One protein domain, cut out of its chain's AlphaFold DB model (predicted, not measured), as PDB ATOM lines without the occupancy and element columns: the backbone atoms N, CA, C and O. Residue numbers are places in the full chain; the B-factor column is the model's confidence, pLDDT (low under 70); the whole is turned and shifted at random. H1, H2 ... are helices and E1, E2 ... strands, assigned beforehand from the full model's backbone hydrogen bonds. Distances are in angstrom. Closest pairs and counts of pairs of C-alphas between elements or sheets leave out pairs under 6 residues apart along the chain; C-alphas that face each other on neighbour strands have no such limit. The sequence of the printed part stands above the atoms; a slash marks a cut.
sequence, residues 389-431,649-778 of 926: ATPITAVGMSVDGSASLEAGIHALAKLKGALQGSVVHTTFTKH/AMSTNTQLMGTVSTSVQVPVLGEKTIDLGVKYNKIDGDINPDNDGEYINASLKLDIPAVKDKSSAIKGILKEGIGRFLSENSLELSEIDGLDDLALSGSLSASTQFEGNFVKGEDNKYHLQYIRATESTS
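What this domain is: This is residues 389 to 431 and 649 to 778 of the 926 residues of an uncharacterized protein of Photobacterium proteolyticum (UniProt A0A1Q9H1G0). One long, twisted and curled wall of seven antiparallel strands has a single helix, H1, packed on one face, mainly over E3 and E4. The hairpin E1 and E2 makes one edge of the wall, beyond the part that H1 covers, and E7 makes the other edge. The printed part has 173 residues with seven named strands and one named helix, in the order E1 E2 E3 E4 E5 H1 E6 E7 along the chain; the sheet's order is E1 E2 E3 E4 E5 E6 E7, and the class is mostly strand. The whole is compact, with a radius of gyration of the C-alphas of 18.0 A and spans of 55 by 44 by 36 A.

How they stand to each other: E3, residues 649 to 666, and E4, residues 670 to 684, are a hairpin, with N 660 and O 676 2.8 A apart. With E5, residues 693 to 701, they form a meander, each strand the antiparallel neighbour of the one before; N 679 and O 697 are 2.8 A apart. E2, residues 420 to 431, is the neighbour of E3 at 137 degrees, with N 424 and O 653 2.8 A apart. E1, residues 392 to 400, is the edge strand beside E2, with N 397 and O 425 2.8 A apart. E6, residues 752 to 760, is the antiparallel neighbour of E5, with N 698 and O 756 2.8 A apart. E7, residues 766 to 777, is the other edge strand and forms a hairpin with E6; N 755 and O 772 are 2.9 A apart. H1, residues 710 to 728, is on the sheet, making two layers, a helix on one face of a sheet. The closest C-alphas of H1 and E3 are those of Gly 721 and Val 660, 5.9 A apart. In H1 every O i to N i+4 pair is within hydrogen-bond range. Residues 736 to 737 pair, parallel, with residues 766 to 767 of E7.

Where its parts are: E3 is 48.8 A long and bends by 56 degrees at residue 663; E4 is 44.3 A long. E2 measures 34.4 A, and E7, 31.0 A, bends by 57 degrees at residue 769. E1 begins at C-alpha 392 (31.275, 24.040, -19.228), H1 at C-alpha 710 (46.754, 61.642, -21.292), and E7 ends at C-alpha 777 (30.585, 51.918, -11.439).

The domain as a whole: The two C-alphas farthest apart are those of His 431 and Val 668, at 59.5 A. Residues 432 to 648 are not printed, and C-alphas 431 and 649 are 12.0 A apart across this cut. The links E1 to E2 and H1 to E6 are long. The mean pLDDT of the printed part is 70.7; 71 residues are under 70, among them residues 394 to 421 and 729 to 738.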
ATOM      1  N   ALA A 389      21.047  24.239 -22.326       56.12
ATOM      2  CA  ALA A 389      22.447  24.148 -22.711       56.12
ATOM      3  C   ALA A 389      23.259  23.824 -21.449       56.12
ATOM      4  O   ALA A 389      23.117  24.510 -20.436       56.12
ATOM      5  N   THR A 390      24.041  22.744 -21.461       65.19
ATOM      6  CA  THR A 390      24.829  22.382 -20.279       65.19
ATOM      7  C   THR A 390      26.126  23.192 -20.297       65.19
ATOM      8  O   THR A 390      26.892  23.064 -21.256       65.19
ATOM      9  N   PRO A 391      26.386  24.049 -19.292       70.56
ATOM     10  CA  PRO A 391      27.589  24.868 -19.271       70.56
ATOM     11  C   PRO A 391      28.845  24.012 -19.154       70.56
ATOM     12  O   PRO A 391      28.827  22.913 -18.591       70.56
ATOM     13  N   ILE A 392      29.968  24.569 -19.602       75.38
ATOM     14  CA  ILE A 392      31.275  24.040 -19.228       75.38
ATOM     15  C   ILE A 392      31.511  24.448 -17.776       75.38
ATOM     16  O   ILE A 392      31.576  25.631 -17.449       75.38
ATOM     17  N   THR A 393      31.631  23.471 -16.884       75.88
ATOM     18  CA  THR A 393      31.957  23.745 -15.482       75.88
ATOM     19  C   THR A 393      33.469  23.834 -15.335       75.88
ATOM     20  O   THR A 393      34.167  22.868 -15.631       75.88
ATOM     21  N   ALA A 394      33.963  24.972 -14.860       66.44
ATOM     22  CA  ALA A 394      35.354  25.195 -14.499       66.44
ATOM     23  C   ALA A 394      35.490  25.176 -12.971       66.44
ATOM     24  O   ALA A 394      34.846  25.956 -12.260       66.44
ATOM     25  N   VAL A 395      36.321  24.270 -12.460       69.62
ATOM     26  CA  VAL A 395      36.663  24.191 -11.035       69.62
ATOM     27  C   VAL A 395      38.141  24.496 -10.890       69.62
ATOM     28  O   VAL A 395      38.973  23.711 -11.343       69.62
ATOM     29  N   GLY A 396      38.446  25.646 -10.289       54.56
ATOM     30  CA  GLY A 396      39.808  26.072  -9.989       54.56
ATOM     31  C   GLY A 396      40.225  25.639  -8.587       54.56
ATOM     32  O   GLY A 396      39.493  25.869  -7.625       54.56
ATOM     33  N   MET A 397      41.403  25.039  -8.466       54.62
ATOM     34  CA  MET A 397      42.102  24.830  -7.200       54.62
ATOM     35  C   MET A 397      43.367  25.683  -7.221       54.62
ATOM     36  O   MET A 397      44.234  25.465  -8.067       54.62
ATOM     37  N   SER A 398      43.457  26.664  -6.321       49.09
ATOM     38  CA  SER A 398      44.675  27.446  -6.113       49.09
ATOM     39  C   SER A 398      45.521  26.815  -5.013       49.09
ATOM     40  O   SER A 398      45.006  26.416  -3.967       49.09
ATOM     41  N   VAL A 399      46.826  26.732  -5.247       51.31
ATOM     42  CA  VAL A 399      47.818  26.467  -4.204       51.31
ATOM     43  C   VAL A 399      48.585  27.767  -3.992       51.31
ATOM     44  O   VAL A 399      49.354  28.188  -4.860       51.31
ATOM     45  N   ASP A 400      48.326  28.426  -2.863       45.16
ATOM     46  CA  ASP A 400      48.993  29.676  -2.495       45.16
ATOM     47  C   ASP A 400      50.347  29.358  -1.847       45.16
ATOM     48  O   ASP A 400      50.438  28.660  -0.832       45.16
ATOM     49  N   GLY A 401      51.426  29.838  -2.463       40.38
ATOM     50  CA  GLY A 401      52.785  29.490  -2.070       40.38
ATOM     51  C   GLY A 401      53.337  30.392  -0.970       40.38
ATOM     52  O   GLY A 401      53.825  31.479  -1.251       40.38
ATOM     53  N   SER A 402      53.365  29.894   0.268       33.97
ATOM     54  CA  SER A 402      54.452  30.218   1.214       33.97
ATOM     55  C   SER A 402      55.206  28.982   1.729       33.97
ATOM     56  O   SER A 402      56.220  29.133   2.402       33.97
ATOM     57  N   ALA A 403      54.796  27.759   1.367       29.69
ATOM     58  CA  ALA A 403      55.538  26.544   1.702       29.69
ATOM     59  C   ALA A 403      55.276  25.395   0.704       29.69
ATOM     60  O   ALA A 403      54.132  25.074   0.402       29.69
ATOM     61  N   SER A 404      56.377  24.788   0.245       33.75
ATOM     62  CA  SER A 404      56.530  23.489  -0.440       33.75
ATOM     63  C   SER A 404      55.769  23.232  -1.755       33.75
ATOM     64  O   SER A 404      54.677  22.672  -1.754       33.75
ATOM     65  N   LEU A 405      56.436  23.487  -2.886       31.31
ATOM     66  CA  LEU A 405      56.221  22.792  -4.166       31.31
ATOM     67  C   LEU A 405      57.604  22.531  -4.793       31.31
ATOM     68  O   LEU A 405      58.109  23.306  -5.597       31.31
ATOM     69  N   GLU A 406      58.252  21.454  -4.344       31.27
ATOM     70  CA  GLU A 406      59.635  21.073  -4.686       31.27
ATOM     71  C   GLU A 406      59.790  20.369  -6.049       31.27
ATOM     72  O   GLU A 406      60.873  19.906  -6.390       31.27
ATOM     73  N   ALA A 407      58.746  20.306  -6.876       30.94
ATOM     74  CA  ALA A 407      58.836  19.675  -8.190       30.94
ATOM     75  C   ALA A 407      58.020  20.453  -9.228       30.94
ATOM     76  O   ALA A 407      56.820  20.243  -9.364       30.94
ATOM     77  N   GLY A 408      58.673  21.357  -9.967       36.34
ATOM     78  CA  GLY A 408      58.178  21.760 -11.289       36.34
ATOM     79  C   GLY A 408      58.371  23.213 -11.716       36.34
ATOM     80  O   GLY A 408      58.392  23.462 -12.915       36.34
ATOM     81  N   ILE A 409      58.542  24.182 -10.808       42.78
ATOM     82  CA  ILE A 409      58.565  25.602 -11.213       42.78
ATOM     83  C   ILE A 409      59.768  26.326 -10.604       42.78
ATOM     84  O   ILE A 409      59.664  27.062  -9.625       42.78
ATOM     85  N   HIS A 410      60.932  26.163 -11.243       41.62
ATOM     86  CA  HIS A 410      62.146  26.942 -10.955       41.62
ATOM     87  C   HIS A 410      61.930  28.471 -11.040       41.62
ATOM     88  O   HIS A 410      62.722  29.223 -10.471       41.62
ATOM     89  N   ALA A 411      60.867  28.935 -11.709       42.62
ATOM     90  CA  ALA A 411      60.533  30.353 -11.844       42.62
ATOM     91  C   ALA A 411      60.027  31.001 -10.537       42.62
ATOM     92  O   ALA A 411      60.302  32.173 -10.301       42.62
ATOM     93  N   LEU A 412      59.356  30.255  -9.648       42.16
ATOM     94  CA  LEU A 412      58.814  30.814  -8.396       42.16
ATOM     95  C   LEU A 412      59.875  30.935  -7.285       42.16
ATOM     96  O   LEU A 412      59.749  31.772  -6.395       42.16
ATOM     97  N   ALA A 413      60.955  30.149  -7.354       41.28
ATOM     98  CA  ALA A 413      62.020  30.122  -6.345       41.28
ATOM     99  C   ALA A 413      62.930  31.373  -6.338       41.28
ATOM    100  O   ALA A 413      63.762  31.514  -5.443       41.28
ATOM    101  N   LYS A 414      62.797  32.281  -7.319       41.66
ATOM    102  CA  LYS A 414      63.626  33.497  -7.457       41.66
ATOM    103  C   LYS A 414      62.990  34.779  -6.888       41.66
ATOM    104  O   LYS A 414      63.608  35.837  -6.961       41.66
ATOM    105  N   LEU A 415      61.781  34.713  -6.328       42.97
ATOM    106  CA  LEU A 415      60.980  35.900  -6.006       42.97
ATOM    107  C   LEU A 415      61.282  36.471  -4.605       42.97
ATOM    108  O   LEU A 415      61.264  35.748  -3.609       42.97
ATOM    109  N   LYS A 416      61.533  37.787  -4.514       39.16
ATOM    110  CA  LYS A 416      61.694  38.536  -3.250       39.16
ATOM    111  C   LYS A 416      60.408  39.298  -2.887       39.16
ATOM    112  O   LYS A 416      59.836  39.947  -3.744       39.16
ATOM    113  N   GLY A 417      60.036  39.237  -1.600       41.03
ATOM    114  CA  GLY A 417      59.242  40.191  -0.794       41.03
ATOM    115  C   GLY A 417      58.043  40.940  -1.411       41.03
ATOM    116  O   GLY A 417      58.220  41.779  -2.278       41.03
ATOM    117  N   ALA A 418      56.854  40.752  -0.815       43.44
ATOM    118  CA  ALA A 418      55.574  41.463  -1.044       43.44
ATOM    119  C   ALA A 418      54.722  41.067  -2.271       43.44
ATOM    120  O   ALA A 418      53.677  41.670  -2.504       43.44
ATOM    121  N   LEU A 419      55.102  40.018  -3.003       53.91
ATOM    122  CA  LEU A 419      54.363  39.508  -4.163       53.91
ATOM    123  C   LEU A 419      53.530  38.270  -3.819       53.91
ATOM    124  O   LEU A 419      53.954  37.432  -3.020       53.91
ATOM    125  N   GLN A 420      52.363  38.139  -4.453       63.41
ATOM    126  CA  GLN A 420      51.498  36.968  -4.315       63.41
ATOM    127  C   GLN A 420      51.673  36.068  -5.546       63.41
ATOM    128  O   GLN A 420      51.276  36.421  -6.658       63.41
ATOM    129  N   GLY A 421      52.310  34.913  -5.351       66.38
ATOM    130  CA  GLY A 421      52.431  33.860  -6.359       66.38
ATOM    131  C   GLY A 421      51.411  32.753  -6.108       66.38
ATOM    132  O   GLY A 421      51.231  32.325  -4.965       66.38
ATOM    133  N   SER A 422      50.751  32.275  -7.160       71.25
ATOM    134  CA  SER A 422      49.829  31.138  -7.061       71.25
ATOM    135  C   SER A 422      49.883  30.275  -8.315       71.25
ATOM    136  O   SER A 422      50.099  30.773  -9.421       71.25
ATOM    137  N   VAL A 423      49.674  28.973  -8.142       71.81
ATOM    138  CA  VAL A 423      49.398  28.056  -9.252       71.81
ATOM    139  C   VAL A 423      47.935  27.663  -9.154       71.81
ATOM    140  O   VAL A 423      47.483  27.192  -8.109       71.81
ATOM    141  N   VAL A 424      47.190  27.882 -10.232       76.81
ATOM    142  CA  VAL A 424      45.772  27.541 -10.324       76.81
ATOM    143  C   VAL A 424      45.606  26.402 -11.316       76.81
ATOM    144  O   VAL A 424      45.792  26.588 -12.518       76.81
ATOM    145  N   HIS A 425      45.209  25.233 -10.825       75.69
ATOM    146  CA  HIS A 425      44.766  24.139 -11.683       75.69
ATOM    147  C   HIS A 425      43.263  24.258 -11.905       75.69
ATOM    148  O   HIS A 425      42.488  24.241 -10.949       75.69
ATOM    149  N   THR A 426      42.841  24.370 -13.160       78.25
ATOM    150  CA  THR A 426      41.427  24.455 -13.529       78.25
ATOM    151  C   THR A 426      41.014  23.198 -14.273       78.25
ATOM    152  O   THR A 426      41.510  22.918 -15.360       78.25
ATOM    153  N   THR A 427      40.079  22.438 -13.704       79.06
ATOM    154  CA  THR A 427      39.432  21.334 -14.420       79.06
ATOM    155  C   THR A 427      38.184  21.852 -15.116       79.06
ATOM    156  O   THR A 427      37.249  22.314 -14.454       79.06
ATOM    157  N   PHE A 428      38.147  21.727 -16.438       81.25
ATOM    158  CA  PHE A 428      36.966  21.977 -17.252       81.25
ATOM    159  C   PHE A 428      36.199  20.678 -17.452       81.25
ATOM    160  O   PHE A 428      36.788  19.636 -17.722       81.25
ATOM    161  N   THR A 429      34.879  20.731 -17.314       81.38
ATOM    162  CA  THR A 429      33.979  19.599 -17.552       81.38
ATOM    163  C   THR A 429      32.865  20.042 -18.489       81.38
ATOM    164  O   THR A 429      32.118  20.961 -18.157       81.38
ATOM    165  N   LYS A 430      32.756  19.395 -19.651       83.50
ATOM    166  CA  LYS A 430      31.712  19.626 -20.654       83.50
ATOM    167  C   LYS A 430      30.794  18.410 -20.714       83.50
ATOM    168  O   LYS A 430      31.265  17.276 -20.756       83.50
ATOM    169  N   HIS A 431      29.490  18.656 -20.755       80.56
ATOM    170  CA  HIS A 431      28.486  17.637 -21.049       80.56
ATOM    171  C   HIS A 431      27.998  17.838 -22.484       80.56
ATOM    172  O   HIS A 431      27.438  18.883 -22.808       80.56
ATOM    173  N   ALA A 649      39.010  18.893 -19.754       81.81
ATOM    174  CA  ALA A 649      40.347  19.415 -19.984       81.81
ATOM    175  C   ALA A 649      40.917  19.880 -18.639       81.81
ATOM    176  O   ALA A 649      40.157  20.211 -17.718       81.81
ATOM    177  N   MET A 650      42.238  19.907 -18.512       84.75
ATOM    178  CA  MET A 650      42.913  20.443 -17.334       84.75
ATOM    179  C   MET A 650      43.871  21.540 -17.773       84.75
ATOM    180  O   MET A 650      44.807  21.267 -18.511       84.75
ATOM    181  N   SER A 651      43.643  22.747 -17.262       86.06
ATOM    182  CA  SER A 651      44.539  23.880 -17.450       86.06
ATOM    183  C   SER A 651      45.360  24.135 -16.202       86.06
ATOM    184  O   SER A 651      44.868  23.987 -15.078       86.06
ATOM    185  N   THR A 652      46.599  24.553 -16.406       85.19
ATOM    186  CA  THR A 652      47.474  25.068 -15.360       85.19
ATOM    187  C   THR A 652      47.762  26.529 -15.654       85.19
ATOM    188  O   THR A 652      48.242  26.862 -16.730       85.19
ATOM    189  N   ASN A 653      47.470  27.403 -14.692       84.62
ATOM    190  CA  ASN A 653      47.787  28.821 -14.774       84.62
ATOM    191  C   ASN A 653      48.738  29.204 -13.637       84.62
ATOM    192  O   ASN A 653      48.349  29.205 -12.466       84.62
ATOM    193  N   THR A 654      49.979  29.528 -13.987       83.94
ATOM    194  CA  THR A 654      50.976  30.057 -13.052       83.94
ATOM    195  C   THR A 654      50.871  31.574 -13.030       83.94
ATOM    196  O   THR A 654      51.122  32.222 -14.045       83.94
ATOM    197  N   GLN A 655      50.513  32.140 -11.878       82.19
ATOM    198  CA  GLN A 655      50.262  33.570 -11.720       82.19
ATOM    199  C   GLN A 655      51.272  34.217 -10.777       82.19
ATOM    200  O   GLN A 655      51.535  33.709  -9.683       82.19
ATOM    201  N   LEU A 656      51.756  35.392 -11.173       77.00
ATOM    202  CA  LEU A 656      52.507  36.302 -10.317       77.00
ATOM    203  C   LEU A 656      51.850  37.677 -10.379       77.00
ATOM    204  O   LEU A 656      51.694  38.233 -11.465       77.00
ATOM    205  N   MET A 657      51.469  38.228  -9.229       79.94
ATOM    206  CA  MET A 657      50.873  39.561  -9.155       79.94
ATOM    207  C   MET A 657      51.636  40.472  -8.200       79.94
ATOM    208  O   MET A 657      52.091  40.046  -7.135       79.94
ATOM    209  N   GLY A 658      51.737  41.739  -8.593       74.50
ATOM    210  CA  GLY A 658      52.354  42.798  -7.811       74.50
ATOM    211  C   GLY A 658      51.798  44.166  -8.169       74.50
ATOM    212  O   GLY A 658      51.130  44.346  -9.185       74.50
ATOM    213  N   THR A 659      52.096  45.141  -7.323       79.00
ATOM    214  CA  THR A 659      51.800  46.548  -7.584       79.00
ATOM    215  C   THR A 659      53.115  47.299  -7.686       79.00
ATOM    216  O   THR A 659      53.945  47.212  -6.784       79.00
ATOM    217  N   VAL A 660      53.305  48.020  -8.787       76.50
ATOM    218  CA  VAL A 660      54.463  48.880  -9.024       76.50
ATOM    219  C   VAL A 660      53.998  50.324  -8.992       76.50
ATOM    220  O   VAL A 660      53.114  50.709  -9.749       76.50
ATOM    221  N   SER A 661      54.605  51.135  -8.136       76.12
ATOM    222  CA  SER A 661      54.321  52.566  -8.078       76.12
ATOM    223  C   SER A 661      55.291  53.335  -8.984       76.12
ATOM    224  O   SER A 661      56.510  53.184  -8.853       76.12
ATOM    225  N   THR A 662      54.763  54.166  -9.887       68.69
ATOM    226  CA  THR A 662      55.529  55.142 -10.688       68.69
ATOM    227  C   THR A 662      55.087  56.569 -10.362       68.69
ATOM    228  O   THR A 662      53.960  56.799  -9.925       68.69
ATOM    229  N   SER A 663      55.974  57.538 -10.547       67.81
ATOM    230  CA  SER A 663      55.693  58.951 -10.323       67.81
ATOM    231  C   SER A 663      55.417  59.670 -11.637       67.81
ATOM    232  O   SER A 663      56.219  59.622 -12.565       67.81
ATOM    233  N   VAL A 664      54.315  60.416 -11.705       66.75
ATOM    234  CA  VAL A 664      53.941  61.207 -12.883       66.75
ATOM    235  C   VAL A 664      53.809  62.675 -12.524       66.75
ATOM    236  O   VAL A 664      53.165  63.045 -11.542       66.75
ATOM    237  N   GLN A 665      54.393  63.533 -13.356       63.47
ATOM    238  CA  GLN A 665      54.235  64.978 -13.239       63.47
ATOM    239  C   GLN A 665      52.855  65.423 -13.721       63.47
ATOM    240  O   GLN A 665      52.499  65.246 -14.889       63.47
ATOM    241  N   VAL A 666      52.088  66.055 -12.832       59.47
ATOM    242  CA  VAL A 666      50.778  66.622 -13.152       59.47
ATOM    243  C   VAL A 666      50.876  68.149 -13.151       59.47
ATOM    244  O   VAL A 666      51.232  68.737 -12.122       59.47
ATOM    245  N   PRO A 667      50.518  68.830 -14.259       49.19
ATOM    246  CA  PRO A 667      50.480  70.287 -14.287       49.19
ATOM    247  C   PRO A 667      49.638  70.825 -13.123       49.19
ATOM    248  O   PRO A 667      48.510  70.382 -12.923       49.19
ATOM    249  N   VAL A 668      50.181  71.784 -12.363       55.41
ATOM    250  CA  VAL A 668      49.543  72.436 -11.195       55.41
ATOM    251  C   VAL A 668      49.476  71.585  -9.910       55.41
ATOM    252  O   VAL A 668      49.429  72.161  -8.827       55.41
ATOM    253  N   LEU A 669      49.535  70.250  -9.982       55.50
ATOM    254  CA  LEU A 669      49.433  69.356  -8.810       55.50
ATOM    255  C   LEU A 669      50.765  68.716  -8.374       55.50
ATOM    256  O   LEU A 669      50.814  68.125  -7.297       55.50
ATOM    257  N   GLY A 670      51.831  68.858  -9.166       65.62
ATOM    258  CA  GLY A 670      53.156  68.311  -8.861       65.62
ATOM    259  C   GLY A 670      53.281  66.815  -9.165       65.62
ATOM    260  O   GLY A 670      52.488  66.250  -9.920       65.62
ATOM    261  N   GLU A 671      54.306  66.181  -8.593       70.31
ATOM    262  CA  GLU A 671      54.572  64.750  -8.753       70.31
ATOM    263  C   GLU A 671      53.525  63.924  -7.990       70.31
ATOM    264  O   GLU A 671      53.345  64.065  -6.779       70.31
ATOM    265  N   LYS A 672      52.803  63.072  -8.716       69.88
ATOM    266  CA  LYS A 672      51.794  62.156  -8.186       69.88
ATOM    267  C   LYS A 672      52.287  60.729  -8.355       69.88
ATOM    268  O   LYS A 672      52.590  60.314  -9.468       69.88
ATOM    269  N   THR A 673      52.297  59.970  -7.268       72.25
ATOM    270  CA  THR A 673      52.515  58.524  -7.326       72.25
ATOM    271  C   THR A 673      51.258  57.837  -7.853       72.25
ATOM    272  O   THR A 673      50.147  58.115  -7.397       72.25
ATOM    273  N   ILE A 674      51.447  56.962  -8.829       71.88
ATOM    274  CA  ILE A 674      50.428  56.174  -9.502       71.88
ATOM    275  C   ILE A 674      50.787  54.704  -9.330       71.88
ATOM    276  O   ILE A 674      51.891  54.283  -9.675       71.88
ATOM    277  N   ASP A 675      49.830  53.927  -8.835       78.06
ATOM    278  CA  ASP A 675      49.978  52.488  -8.673       78.06
ATOM    279  C   ASP A 675      49.531  51.751  -9.939       78.06
ATOM    280  O   ASP A 675      48.407  51.920 -10.422       78.06
ATOM    281  N   LEU A 676      50.420  50.907 -10.457       79.00
ATOM    282  CA  LEU A 676      50.181  49.991 -11.560       79.00
ATOM    283  C   LEU A 676      50.079  48.566 -11.013       79.00
ATOM    284  O   LEU A 676      51.051  48.020 -10.492       79.00
ATOM    285  N   GLY A 677      48.912  47.939 -11.140       82.19
ATOM    286  CA  GLY A 677      48.761  46.517 -10.846       82.19
ATOM    287  C   GLY A 677      49.256  45.692 -12.026       82.19
ATOM    288  O   GLY A 677      48.665  45.777 -13.097       82.19
ATOM    289  N   VAL A 678      50.301  44.887 -11.847       82.75
ATOM    290  CA  VAL A 678      50.864  44.027 -12.897       82.75
ATOM    291  C   VAL A 678      50.654  42.563 -12.528       82.75
ATOM    292  O   VAL A 678      50.918  42.138 -11.401       82.75
ATOM    293  N   LYS A 679      50.166  41.784 -13.492       86.38
ATOM    294  CA  LYS A 679      49.905  40.354 -13.360       86.38
ATOM    295  C   LYS A 679      50.525  39.593 -14.524       86.38
ATOM    296  O   LYS A 679      50.072  39.720 -15.659       86.38
ATOM    297  N   TYR A 680      51.514  38.763 -14.226       85.69
ATOM    298  CA  TYR A 680      52.043  37.765 -15.148       85.69
ATOM    299  C   TYR A 680      51.227  36.473 -15.046       85.69
ATOM    300  O   TYR A 680      50.907  36.030 -13.940       85.69
ATOM    301  N   ASN A 681      50.913  35.873 -16.194       87.31
ATOM    302  CA  ASN A 681      50.254  34.576 -16.300       87.31
ATOM    303  C   ASN A 681      51.005  33.698 -17.297       87.31
ATOM    304  O   ASN A 681      51.255  34.132 -18.419       87.31
ATOM    305  N   LYS A 682      51.265  32.446 -16.932       90.12
ATOM    306  CA  LYS A 682      51.578  31.385 -17.890       90.12
ATOM    307  C   LYS A 682      50.456  30.361 -17.869       90.12
ATOM    308  O   LYS A 682      50.216  29.763 -16.818       90.12
ATOM    309  N   ILE A 683      49.773  30.204 -18.995       89.56
ATOM    310  CA  ILE A 683      48.611  29.329 -19.149       89.56
ATOM    311  C   ILE A 683      48.992  28.180 -20.076       89.56
ATOM    312  O   ILE A 683      49.434  28.414 -21.195       89.56
ATOM    313  N   ASP A 684      48.787  26.957 -19.599       89.62
ATOM    314  CA  ASP A 684      48.995  25.732 -20.363       89.62
ATOM    315  C   ASP A 684      47.716  24.872 -20.298       89.62
ATOM    316  O   ASP A 684      47.166  24.657 -19.209       89.62
ATOM    317  N   GLY A 685      47.246  24.350 -21.435       86.19
ATOM    318  CA  GLY A 685      46.149  23.376 -21.492       86.19
ATOM    319  C   GLY A 685      44.747  23.949 -21.240       86.19
ATOM    320  O   GLY A 685      43.868  23.229 -20.753       86.19
ATOM    321  N   ASP A 686      44.504  25.234 -21.526       87.69
ATOM    322  CA  ASP A 686      43.152  25.809 -21.484       87.69
ATOM    323  C   ASP A 686      42.219  25.111 -22.484       87.69
ATOM    324  O   ASP A 686      42.624  24.625 -23.532       87.69
ATOM    325  N   ILE A 687      40.926  25.030 -22.182       83.69
ATOM    326  CA  ILE A 687      39.952  24.452 -23.122       83.69
ATOM    327  C   ILE A 687      39.852  25.263 -24.432       83.69
ATOM    328  O   ILE A 687      39.388  24.755 -25.456       83.69
ATOM    329  N   ASN A 688      40.234  26.540 -24.387       88.38
ATOM    330  CA  ASN A 688      40.450  27.386 -25.542       88.38
ATOM    331  C   ASN A 688      41.964  27.459 -25.840       88.38
ATOM    332  O   ASN A 688      42.663  28.133 -25.086       88.38
ATOM    333  N   PRO A 689      42.469  26.816 -26.908       88.94
ATOM    334  CA  PRO A 689      43.901  26.819 -27.221       88.94
ATOM    335  C   PRO A 689      44.491  28.214 -27.430       88.94
ATOM    336  O   PRO A 689      45.646  28.436 -27.089       88.94
ATOM    337  N   ASP A 690      43.688  29.178 -27.883       89.81
ATOM    338  CA  ASP A 690      44.136  30.561 -28.084       89.81
ATOM    339  C   ASP A 690      44.497  31.291 -26.767       89.81
ATOM    340  O   ASP A 690      45.152  32.331 -26.799       89.81
ATOM    341  N   ASN A 691      44.075  30.760 -25.609       89.56
ATOM    342  CA  ASN A 691      44.403  31.309 -24.288       89.56
ATOM    343  C   ASN A 691      45.734  30.772 -23.724       89.56
ATOM    344  O   ASN A 691      46.142  31.214 -22.647       89.56
ATOM    345  N   ASP A 692      46.365  29.788 -24.372       90.62
ATOM    346  CA  ASP A 692      47.657  29.268 -23.927       90.62
ATOM    347  C   ASP A 692      48.785  30.236 -24.298       90.62
ATOM    348  O   ASP A 692      48.823  30.794 -25.393       90.62
ATOM    349  N   GLY A 693      49.742  30.403 -23.388       91.12
ATOM    350  CA  GLY A 693      50.878  31.291 -23.598       91.12
ATOM    351  C   GLY A 693      51.343  32.004 -22.336       91.12
ATOM    352  O   GLY A 693      50.889  31.739 -21.218       91.12
ATOM    353  N   GLU A 694      52.285  32.923 -22.529       90.94
ATOM    354  CA  GLU A 694      52.802  33.803 -21.484       90.94
ATOM    355  C   GLU A 694      52.270  35.223 -21.689       90.94
ATOM    356  O   GLU A 694      52.490  35.831 -22.736       90.94
ATOM    357  N   TYR A 695      51.614  35.766 -20.666       90.19
ATOM    358  CA  TYR A 695      50.933  37.055 -20.723       90.19
ATOM    359  C   TYR A 695      51.342  37.971 -19.577       90.19
ATOM    360  O   TYR A 695      51.566  37.522 -18.450       90.19
ATOM    361  N   ILE A 696      51.317  39.275 -19.838       88.94
ATOM    362  CA  ILE A 696      51.374  40.325 -18.820       88.94
ATOM    363  C   ILE A 696      50.108  41.161 -18.942       88.94
ATOM    364  O   ILE A 696      49.764  41.637 -20.016       88.94
ATOM    365  N   ASN A 697      49.416  41.347 -17.826       89.56
ATOM    366  CA  ASN A 697      48.254  42.217 -17.724       89.56
ATOM    367  C   ASN A 697      48.604  43.356 -16.775       89.56
ATOM    368  O   ASN A 697      48.943  43.116 -15.614       89.56
ATOM    369  N   ALA A 698      48.542  44.583 -17.268       86.94
ATOM    370  CA  ALA A 698      48.843  45.785 -16.514       86.94
ATOM    371  C   ALA A 698      47.564  46.609 -16.355       86.94
ATOM    372  O   ALA A 698      46.916  46.951 -17.337       86.94
ATOM    373  N   SER A 699      47.196  46.925 -15.121       85.62
ATOM    374  CA  SER A 699      45.972  47.644 -14.772       85.62
ATOM    375  C   SER A 699      46.306  48.951 -14.068       85.62
ATOM    376  O   SER A 699      47.089  48.988 -13.116       85.62
ATOM    377  N   LEU A 700      45.716  50.035 -14.554       81.44
ATOM    378  CA  LEU A 700      45.991  51.399 -14.133       81.44
ATOM    379  C   LEU A 700      44.671  52.127 -13.880       81.44
ATOM    380  O   LEU A 700      43.827  52.224 -14.769       81.44
ATOM    381  N   LYS A 701      44.504  52.716 -12.695       75.31
ATOM    382  CA  LYS A 701      43.369  53.599 -12.395       75.31
ATOM    383  C   LYS A 701      43.844  55.047 -12.346       75.31
ATOM    384  O   LYS A 701      44.592  55.424 -11.449       75.31
ATOM    385  N   LEU A 702      43.404  55.861 -13.305       67.94
ATOM    386  CA  LEU A 702      43.819  57.260 -13.407       67.94
ATOM    387  C   LEU A 702      42.817  58.198 -12.733       67.94
ATOM    388  O   LEU A 702      41.884  58.671 -13.371       67.94
ATOM    389  N   ASP A 703      43.067  58.550 -11.473       61.62
ATOM    390  CA  ASP A 703      42.357  59.646 -10.796       61.62
ATOM    391  C   ASP A 703      43.110  60.979 -10.977       61.62
ATOM    392  O   ASP A 703      43.675  61.545 -10.037       61.62
ATOM    393  N   ILE A 704      43.231  61.442 -12.232       55.56
ATOM    394  CA  ILE A 704      43.967  62.677 -12.549       55.56
ATOM    395  C   ILE A 704      43.177  63.555 -13.538       55.56
ATOM    396  O   ILE A 704      43.241  63.351 -14.754       55.56
ATOM    397  N   PRO A 705      42.458  64.584 -13.051       52.28
ATOM    398  CA  PRO A 705      41.596  65.424 -13.887       52.28
ATOM    399  C   PRO A 705      42.329  66.408 -14.827       52.28
ATOM    400  O   PRO A 705      41.664  67.071 -15.617       52.28
ATOM    401  N   ALA A 706      43.668  66.514 -14.791       51.19
ATOM    402  CA  ALA A 706      44.393  67.657 -15.377       51.19
ATOM    403  C   ALA A 706      45.615  67.335 -16.275       51.19
ATOM    404  O   ALA A 706      46.445  68.216 -16.509       51.19
ATOM    405  N   VAL A 707      45.763  66.116 -16.808       58.50
ATOM    406  CA  VAL A 707      46.858  65.824 -17.762       58.50
ATOM    407  C   VAL A 707      46.466  66.289 -19.172       58.50
ATOM    408  O   VAL A 707      45.468  65.820 -19.717       58.50
ATOM    409  N   LYS A 708      47.240  67.217 -19.761       55.66
ATOM    410  CA  LYS A 708      47.005  67.762 -21.119       55.66
ATOM    411  C   LYS A 708      47.236  66.737 -22.239       55.66
ATOM    412  O   LYS A 708      46.547  66.808 -23.248       55.66
ATOM    413  N   ASP A 709      48.157  65.793 -22.045       68.56
ATOM    414  CA  ASP A 709      48.417  64.672 -22.957       68.56
ATOM    415  C   ASP A 709      48.305  63.342 -22.195       68.56
ATOM    416  O   ASP A 709      49.285  62.765 -21.721       68.56
ATOM    417  N   LYS A 710      47.060  62.891 -22.006       69.19
ATOM    418  CA  LYS A 710      46.754  61.642 -21.292       69.19
ATOM    419  C   LYS A 710      47.366  60.422 -21.989       69.19
ATOM    420  O   LYS A 710      47.755  59.487 -21.303       69.19
ATOM    421  N   SER A 711      47.463  60.438 -23.321       71.50
ATOM    422  CA  SER A 711      47.935  59.299 -24.116       71.50
ATOM    423  C   SER A 711      49.412  59.013 -23.852       71.50
ATOM    424  O   SER A 711      49.762  57.912 -23.426       71.50
ATOM    425  N   SER A 712      50.272  60.026 -24.004       73.00
ATOM    426  CA  SER A 712      51.713  59.880 -23.764       73.00
ATOM    427  C   SER A 712      52.025  59.535 -22.304       73.00
ATOM    428  O   SER A 712      52.908  58.723 -22.036       73.00
ATOM    429  N   ALA A 713      51.262  60.087 -21.353       71.94
ATOM    430  CA  ALA A 713      51.409  59.759 -19.936       71.94
ATOM    431  C   ALA A 713      51.050  58.292 -19.634       71.94
ATOM    432  O   ALA A 713      51.825  57.608 -18.972       71.94
ATOM    433  N   ILE A 714      49.917  57.788 -20.146       74.81
ATOM    434  CA  ILE A 714      49.502  56.381 -19.978       74.81
ATOM    435  C   ILE A 714      50.563  55.435 -20.538       74.81
ATOM    436  O   ILE A 714      50.956  54.482 -19.866       74.81
ATOM    437  N   LYS A 715      51.059  55.722 -21.746       77.06
ATOM    438  CA  LYS A 715      52.109  54.922 -22.381       77.06
ATOM    439  C   LYS A 715      53.385  54.879 -21.543       77.06
ATOM    440  O   LYS A 715      53.911  53.800 -21.291       77.06
ATOM    441  N   GLY A 716      53.847  56.042 -21.074       75.12
ATOM    442  CA  GLY A 716      55.028  56.143 -20.216       75.12
ATOM    443  C   GLY A 716      54.891  55.322 -18.932       75.12
ATOM    444  O   GLY A 716      55.776  54.526 -18.627       75.12
ATOM    445  N   ILE A 717      53.747  55.441 -18.244       77.25
ATOM    446  CA  ILE A 717      53.437  54.688 -17.014       77.25
ATOM    447  C   ILE A 717      53.488  53.178 -17.254       77.25
ATOM    448  O   ILE A 717      54.103  52.451 -16.474       77.25
ATOM    449  N   LEU A 718      52.835  52.697 -18.317       77.81
ATOM    450  CA  LEU A 718      52.800  51.270 -18.638       77.81
ATOM    451  C   LEU A 718      54.201  50.749 -18.973       77.81
ATOM    452  O   LEU A 718      54.621  49.739 -18.414       77.81
ATOM    453  N   LYS A 719      54.945  51.456 -19.833       77.88
ATOM    454  CA  LYS A 719      56.288  51.046 -20.271       77.88
ATOM    455  C   LYS A 719      57.270  50.973 -19.100       77.88
ATOM    456  O   LYS A 719      57.948  49.963 -18.931       77.88
ATOM    457  N   GLU A 720      57.312  52.012 -18.265       76.81
ATOM    458  CA  GLU A 720      58.191  52.060 -17.092       76.81
ATOM    459  C   GLU A 720      57.766  51.042 -16.022       76.81
ATOM    460  O   GLU A 720      58.596  50.279 -15.526       76.81
ATOM    461  N   GLY A 721      56.474  50.997 -15.682       76.06
ATOM    462  CA  GLY A 721      55.961  50.141 -14.615       76.06
ATOM    463  C   GLY A 721      56.075  48.647 -14.927       76.06
ATOM    464  O   GLY A 721      56.486  47.873 -14.061       76.06
ATOM    465  N   ILE A 722      55.783  48.234 -16.166       76.25
ATOM    466  CA  ILE A 722      55.956  46.839 -16.598       76.25
ATOM    467  C   ILE A 722      57.446  46.493 -16.700       76.25
ATOM    468  O   ILE A 722      57.849  45.440 -16.210       76.25
ATOM    469  N   GLY A 723      58.280  47.372 -17.271       74.12
ATOM    470  CA  GLY A 723      59.727  47.138 -17.360       74.12
ATOM    471  C   GLY A 723      60.365  46.948 -15.981       74.12
ATOM    472  O   GLY A 723      61.152  46.021 -15.768       74.12
ATOM    473  N   ARG A 724      59.946  47.762 -15.005       74.81
ATOM    474  CA  ARG A 724      60.344  47.621 -13.603       74.81
ATOM    475  C   ARG A 724      59.871  46.293 -13.011       74.81
ATOM    476  O   ARG A 724      60.707  45.560 -12.489       74.81
ATOM    477  N   PHE A 725      58.594  45.939 -13.178       74.81
ATOM    478  CA  PHE A 725      58.058  44.647 -12.733       74.81
ATOM    479  C   PHE A 725      58.856  43.463 -13.299       74.81
ATOM    480  O   PHE A 725      59.220  42.559 -12.553       74.81
ATOM    481  N   LEU A 726      59.165  43.463 -14.596       72.88
ATOM    482  CA  LEU A 726      59.930  42.389 -15.233       72.88
ATOM    483  C   LEU A 726      61.347  42.275 -14.659       72.88
ATOM    484  O   LEU A 726      61.757  41.190 -14.238       72.88
ATOM    485  N   SER A 727      62.057  43.404 -14.570       72.75
ATOM    486  CA  SER A 727      63.430  43.448 -14.054       72.75
ATOM    487  C   SER A 727      63.538  43.003 -12.590       72.75
ATOM    488  O   SER A 727      64.441  42.240 -12.240       72.75
ATOM    489  N   GLU A 728      62.596  43.417 -11.736       71.62
ATOM    490  CA  GLU A 728      62.578  43.083 -10.308       71.62
ATOM    491  C   GLU A 728      62.289  41.591 -10.062       71.62
ATOM    492  O   GLU A 728      62.708  41.041  -9.042       71.62
ATOM    493  N   ASN A 729      61.633  40.913 -11.011       63.88
ATOM    494  CA  ASN A 729      61.171  39.531 -10.863       63.88
ATOM    495  C   ASN A 729      62.030  38.481 -11.573       63.88
ATOM    496  O   ASN A 729      61.678  37.302 -11.562       63.88
ATOM    497  N   SER A 730      63.173  38.869 -12.152       63.12
ATOM    498  CA  SER A 730      64.051  37.953 -12.905       63.12
ATOM    499  C   SER A 730      63.324  37.169 -14.010       63.12
ATOM    500  O   SER A 730      63.762  36.077 -14.386       63.12
ATOM    501  N   LEU A 731      62.210  37.712 -14.506       65.12
ATOM    502  CA  LEU A 731      61.649  37.322 -15.789       65.12
ATOM    503  C   LEU A 731      62.617  37.872 -16.841       65.12
ATOM    504  O   LEU A 731      63.185  38.947 -16.631       65.12
ATOM    505  N   GLU A 732      62.894  37.120 -17.911       57.22
ATOM    506  CA  GLU A 732      63.779  37.629 -18.965       57.22
ATOM    507  C   GLU A 732      63.298  39.024 -19.372       57.22
ATOM    508  O   GLU A 732      62.103  39.232 -19.582       57.22
ATOM    509  N   LEU A 733      64.222  39.991 -19.383       51.59
ATOM    510  CA  LEU A 733      63.976  41.363 -19.820       51.59
ATOM    511  C   LEU A 733      63.720  41.333 -21.328       51.59
ATOM    512  O   LEU A 733      64.586  41.659 -22.135       51.59
ATOM    513  N   SER A 734      62.541  40.877 -21.717       55.50
ATOM    514  CA  SER A 734      62.008  41.113 -23.040       55.50
ATOM    515  C   SER A 734      61.599  42.578 -23.122       55.50
ATOM    516  O   SER A 734      60.922  43.112 -22.240       55.50
ATOM    517  N   GLU A 735      62.049  43.249 -24.177       62.34
ATOM    518  CA  GLU A 735      61.555  44.579 -24.521       62.34
ATOM    519  C   GLU A 735      60.026  44.532 -24.686       62.34
ATOM    520  O   GLU A 735      59.476  43.541 -25.175       62.34
ATOM    521  N   ILE A 736      59.351  45.597 -24.247       69.19
ATOM    522  CA  ILE A 736      57.919  45.804 -24.479       69.19
ATOM    523  C   ILE A 736      57.781  46.536 -25.809       69.19
ATOM    524  O   ILE A 736      58.274  47.661 -25.928       69.19
ATOM    525  N   ASP A 737      57.099  45.921 -26.769       69.62
ATOM    526  CA  ASP A 737      56.901  46.462 -28.116       69.62
ATOM    527  C   ASP A 737      55.410  46.750 -28.414       69.62
ATOM    528  O   ASP A 737      54.506  46.248 -27.735       69.62
ATOM    529  N   GLY A 738      55.143  47.619 -29.394       67.50
ATOM    530  CA  GLY A 738      53.796  48.001 -29.855       67.50
ATOM    531  C   GLY A 738      53.094  49.109 -29.051       67.50
ATOM    532  O   GLY A 738      52.003  49.551 -29.410       67.50
ATOM    533  N   LEU A 739      53.699  49.609 -27.964       72.50
ATOM    534  CA  LEU A 739      53.089  50.661 -27.134       72.50
ATOM    535  C   LEU A 739      53.254  52.076 -27.717       72.50
ATOM    536  O   LEU A 739      52.372  52.931 -27.571       72.50
ATOM    537  N   ASP A 740      54.399  52.334 -28.351       71.00
ATOM    538  CA  ASP A 740      54.784  53.669 -28.818       71.00
ATOM    539  C   ASP A 740      53.902  54.116 -30.005       71.00
ATOM    540  O   ASP A 740      53.464  55.272 -30.039       71.00
ATOM    541  N   ASP A 741      53.487  53.180 -30.866       67.44
ATOM    542  CA  ASP A 741      52.718  53.431 -32.097       67.44
ATOM    543  C   ASP A 741      51.183  53.463 -31.908       67.44
ATOM    544  O   ASP A 741      50.429  53.829 -32.823       67.44
ATOM    545  N   LEU A 742      50.679  53.153 -30.706       66.69
ATOM    546  CA  LEU A 742      49.239  53.087 -30.424       66.69
ATOM    547  C   LEU A 742      48.610  54.481 -30.227       66.69
ATOM    548  O   LEU A 742      48.971  55.215 -29.314       66.69
ATOM    549  N   ALA A 743      47.618  54.879 -31.022       67.56
ATOM    550  CA  ALA A 743      46.944  56.168 -30.830       67.56
ATOM    551  C   ALA A 743      45.725  56.029 -29.897       67.56
ATOM    552  O   ALA A 743      44.673  55.562 -30.325       67.56
ATOM    553  N   LEU A 744      45.844  56.463 -28.634       70.56
ATOM    554  CA  LEU A 744      44.713  56.498 -27.693       70.56
ATOM    555  C   LEU A 744      43.819  57.718 -27.979       70.56
ATOM    556  O   LEU A 744      44.251  58.861 -27.818       70.56
ATOM    557  N   SER A 745      42.571  57.486 -28.389       65.50
ATOM    558  CA  SER A 745      41.596  58.526 -28.762       65.50
ATOM    559  C   SER A 745      40.247  58.331 -28.049       65.50
ATOM    560  O   SER A 745      39.754  57.216 -27.957       65.50
ATOM    561  N   GLY A 746      39.628  59.403 -27.531       61.56
ATOM    562  CA  GLY A 746      38.309  59.349 -26.872       61.56
ATOM    563  C   GLY A 746      38.182  60.270 -25.652       61.56
ATOM    564  O   GLY A 746      39.182  60.727 -25.096       61.56
ATOM    565  N   SER A 747      36.951  60.574 -25.218       57.00
ATOM    566  CA  SER A 747      36.712  61.350 -23.991       57.00
ATOM    567  C   SER A 747      36.840  60.450 -22.759       57.00
ATOM    568  O   SER A 747      35.973  59.618 -22.504       57.00
ATOM    569  N   LEU A 748      37.923  60.618 -22.005       61.22
ATOM    570  CA  LEU A 748      38.262  59.790 -20.845       61.22
ATOM    571  C   LEU A 748      37.905  60.516 -19.538       61.22
ATOM    572  O   LEU A 748      38.432  61.610 -19.278       61.22
ATOM    573  N   SER A 749      37.029  59.921 -18.725       60.94
ATOM    574  CA  SER A 749      36.608  60.443 -17.417       60.94
ATOM    575  C   SER A 749      37.670  60.185 -16.334       60.94
ATOM    576  O   SER A 749      38.623  59.435 -16.540       60.94
ATOM    577  N   ALA A 750      37.538  60.818 -15.163       59.81
ATOM    578  CA  ALA A 750      38.432  60.580 -14.016       59.81
ATOM    579  C   ALA A 750      38.208  59.204 -13.337       59.81
ATOM    580  O   ALA A 750      38.995  58.785 -12.497       59.81
ATOM    581  N   SER A 751      37.130  58.495 -13.691       63.78
ATOM    582  CA  SER A 751      36.771  57.159 -13.188       63.78
ATOM    583  C   SER A 751      37.262  56.017 -14.087       63.78
ATOM    584  O   SER A 751      37.038  54.851 -13.755       63.78
ATOM    585  N   THR A 752      37.916  56.327 -15.213       75.06
ATOM    586  CA  THR A 752      38.362  55.325 -16.188       75.06
ATOM    587  C   THR A 752      39.536  54.492 -15.658       75.06
ATOM    588  O   THR A 752      40.541  55.023 -15.172       75.06
ATOM    589  N   GLN A 753      39.416  53.174 -15.783       80.12
ATOM    590  CA  GLN A 753      40.493  52.209 -15.590       80.12
ATOM    591  C   GLN A 753      41.025  51.763 -16.949       80.12
ATOM    592  O   GLN A 753      40.252  51.521 -17.874       80.12
ATOM    593  N   PHE A 754      42.341  51.645 -17.055       82.06
ATOM    594  CA  PHE A 754      43.029  51.136 -18.229       82.06
ATOM    595  C   PHE A 754      43.603  49.762 -17.935       82.06
ATOM    596  O   PHE A 754      44.198  49.543 -16.881       82.06
ATOM    597  N   GLU A 755      43.449  48.863 -18.891       87.06
ATOM    598  CA  GLU A 755      44.049  47.539 -18.905       87.06
ATOM    599  C   GLU A 755      44.892  47.418 -20.173       87.06
ATOM    600  O   GLU A 755      44.383  47.626 -21.272       87.06
ATOM    601  N   GLY A 756      46.182  47.126 -20.028       88.81
ATOM    602  CA  GLY A 756      47.061  46.732 -21.122       88.81
ATOM    603  C   GLY A 756      47.326  45.236 -21.042       88.81
ATOM    604  O   GLY A 756      47.821  44.761 -20.017       88.81
ATOM    605  N   ASN A 757      47.008  44.511 -22.110       91.88
ATOM    606  CA  ASN A 757      47.299  43.087 -22.232       91.88
ATOM    607  C   ASN A 757      48.453  42.877 -23.216       91.88
ATOM    608  O   ASN A 757      48.438  43.421 -24.321       91.88
ATOM    609  N   PHE A 758      49.444  42.095 -22.800       91.19
ATOM    610  CA  PHE A 758      50.640  41.783 -23.570       91.19
ATOM    611  C   PHE A 758      50.827  40.274 -23.638       91.19
ATOM    612  O   PHE A 758      50.633  39.584 -22.634       91.19
ATOM    613  N   VAL A 759      51.275  39.783 -24.789       91.31
ATOM    614  CA  VAL A 759      51.580  38.370 -25.038       91.31
ATOM    615  C   VAL A 759      53.041  38.219 -25.436       91.31
ATOM    616  O   VAL A 759      53.609  39.099 -26.084       91.31
ATOM    617  N   LYS A 760      53.673  37.119 -25.038       90.12
ATOM    618  CA  LYS A 760      55.012  36.777 -25.517       90.12
ATOM    619  C   LYS A 760      54.929  36.296 -26.968       90.12
ATOM    620  O   LYS A 760      54.280  35.289 -27.236       90.12
ATOM    621  N   GLY A 761      55.559  37.033 -27.874       88.06
ATOM    622  CA  GLY A 761      55.602  36.738 -29.303       88.06
ATOM    623  C   GLY A 761      56.648  35.687 -29.678       88.06
ATOM    624  O   GLY A 761      57.427  35.214 -28.845       88.06
ATOM    625  N   GLU A 762      56.702  35.358 -30.966       89.62
ATOM    626  CA  GLU A 762      57.628  34.368 -31.542       89.62
ATOM    627  C   GLU A 762      59.088  34.848 -31.551       89.62
ATOM    628  O   GLU A 762      60.024  34.057 -31.666       89.62
ATOM    629  N   ASP A 763      59.308  36.152 -31.393       85.50
ATOM    630  CA  ASP A 763      60.628  36.754 -31.191       85.50
ATOM    631  C   ASP A 763      61.081  36.763 -29.717       85.50
ATOM    632  O   ASP A 763      62.116  37.349 -29.394       85.50
ATOM    633  N   ASN A 764      60.325  36.100 -28.832       82.88
ATOM    634  CA  ASN A 764      60.498  36.064 -27.378       82.88
ATOM    635  C   ASN A 764      60.338  37.420 -26.666       82.88
ATOM    636  O   ASN A 764      60.683  37.520 -25.484       82.88
ATOM    637  N   LYS A 765      59.789  38.450 -27.324       84.75
ATOM    638  CA  LYS A 765      59.462  39.747 -26.706       84.75
ATOM    639  C   LYS A 765      57.999  39.814 -26.266       84.75
ATOM    640  O   LYS A 765      57.179  39.032 -26.738       84.75
ATOM    641  N   TYR A 766      57.658  40.729 -25.352       85.62
ATOM    642  CA  TYR A 766      56.252  40.975 -25.008       85.62
ATOM    643  C   TYR A 766      55.679  42.041 -25.933       85.62
ATOM    644  O   TYR A 766      56.096  43.199 -25.902       85.62
ATOM    645  N   HIS A 767      54.683  41.648 -26.715       88.56
ATOM    646  CA  HIS A 767      53.972  42.520 -27.638       88.56
ATOM    647  C   HIS A 767      52.623  42.890 -27.051       88.56
ATOM    648  O   HIS A 767      51.909  42.039 -26.514       88.56
ATOM    649  N   LEU A 768      52.266  44.168 -27.147       89.25
ATOM    650  CA  LEU A 768      50.923  44.623 -26.817       89.25
ATOM    651  C   LEU A 768      49.904  43.881 -27.696       89.25
ATOM    652  O   LEU A 768      50.080  43.822 -28.908       89.25
ATOM    653  N   GLN A 769      48.831  43.363 -27.100       90.69
ATOM    654  CA  GLN A 769      47.653  42.875 -27.823       90.69
ATOM    655  C   GLN A 769      46.604  43.981 -27.936       90.69
ATOM    656  O   GLN A 769      46.122  44.296 -29.024       90.69
ATOM    657  N   TYR A 770      46.275  44.608 -26.804       90.75
ATOM    658  CA  TYR A 770      45.323  45.710 -26.743       90.75
ATOM    659  C   TYR A 770      45.525  46.586 -25.502       90.75
ATOM    660  O   TYR A 770      46.043  46.142 -24.474       90.75
ATOM    661  N   ILE A 771      45.034  47.824 -25.582       88.38
ATOM    662  CA  ILE A 771      44.693  48.643 -24.415       88.38
ATOM    663  C   ILE A 771      43.175  48.782 -24.357       88.38
ATOM    664  O   ILE A 771      42.531  49.108 -25.352       88.38
ATOM    665  N   ARG A 772      42.592  48.562 -23.183       87.94
ATOM    666  CA  ARG A 772      41.156  48.679 -22.938       87.94
ATOM    667  C   ARG A 772      40.885  49.725 -21.873       87.94
ATOM    668  O   ARG A 772      41.507  49.722 -20.815       87.94
ATOM    669  N   ALA A 773      39.925  50.600 -22.146       83.56
ATOM    670  CA  ALA A 773      39.361  51.511 -21.163       83.56
ATOM    671  C   ALA A 773      38.039  50.946 -20.636       83.56
ATOM    672  O   ALA A 773      37.128  50.629 -21.409       83.56
ATOM    673  N   THR A 774      37.921  50.861 -19.316       80.31
ATOM    674  CA  THR A 774      36.690  50.469 -18.629       80.31
ATOM    675  C   THR A 774      36.272  51.519 -17.611       80.31
ATOM    676  O   THR A 774      37.098  52.238 -17.050       80.31
ATOM    677  N   GLU A 775      34.973  51.626 -17.362       77.06
ATOM    678  CA  GLU A 775      34.442  52.440 -16.276       77.06
ATOM    679  C   GLU A 775      33.916  51.545 -15.162       77.06
ATOM    680  O   GLU A 775      32.971  50.777 -15.350       77.06
ATOM    681  N   SER A 776      34.523  51.669 -13.981       70.62
ATOM    682  CA  SER A 776      34.025  50.987 -12.794       70.62
ATOM    683  C   SER A 776      32.940  51.813 -12.124       70.62
ATOM    684  O   SER A 776      33.224  52.818 -11.469       70.62
ATOM    685  N   THR A 777      31.695  51.360 -12.212       65.44
ATOM    686  CA  THR A 777      30.585  51.918 -11.439       65.44
ATOM    687  C   THR A 777      30.312  51.041 -10.216       65.44
ATOM    688  O   THR A 777      30.003  49.854 -10.311       65.44
ATOM    689  N   SER A 778      30.445  51.634  -9.028       53.50
ATOM    690  CA  SER A 778      30.110  51.019  -7.735       53.50
ATOM    691  C   SER A 778      28.974  51.804  -7.081       53.50
ATOM    692  O   SER A 778      29.129  52.428  -6.041       53.50
TER     693      SER A 778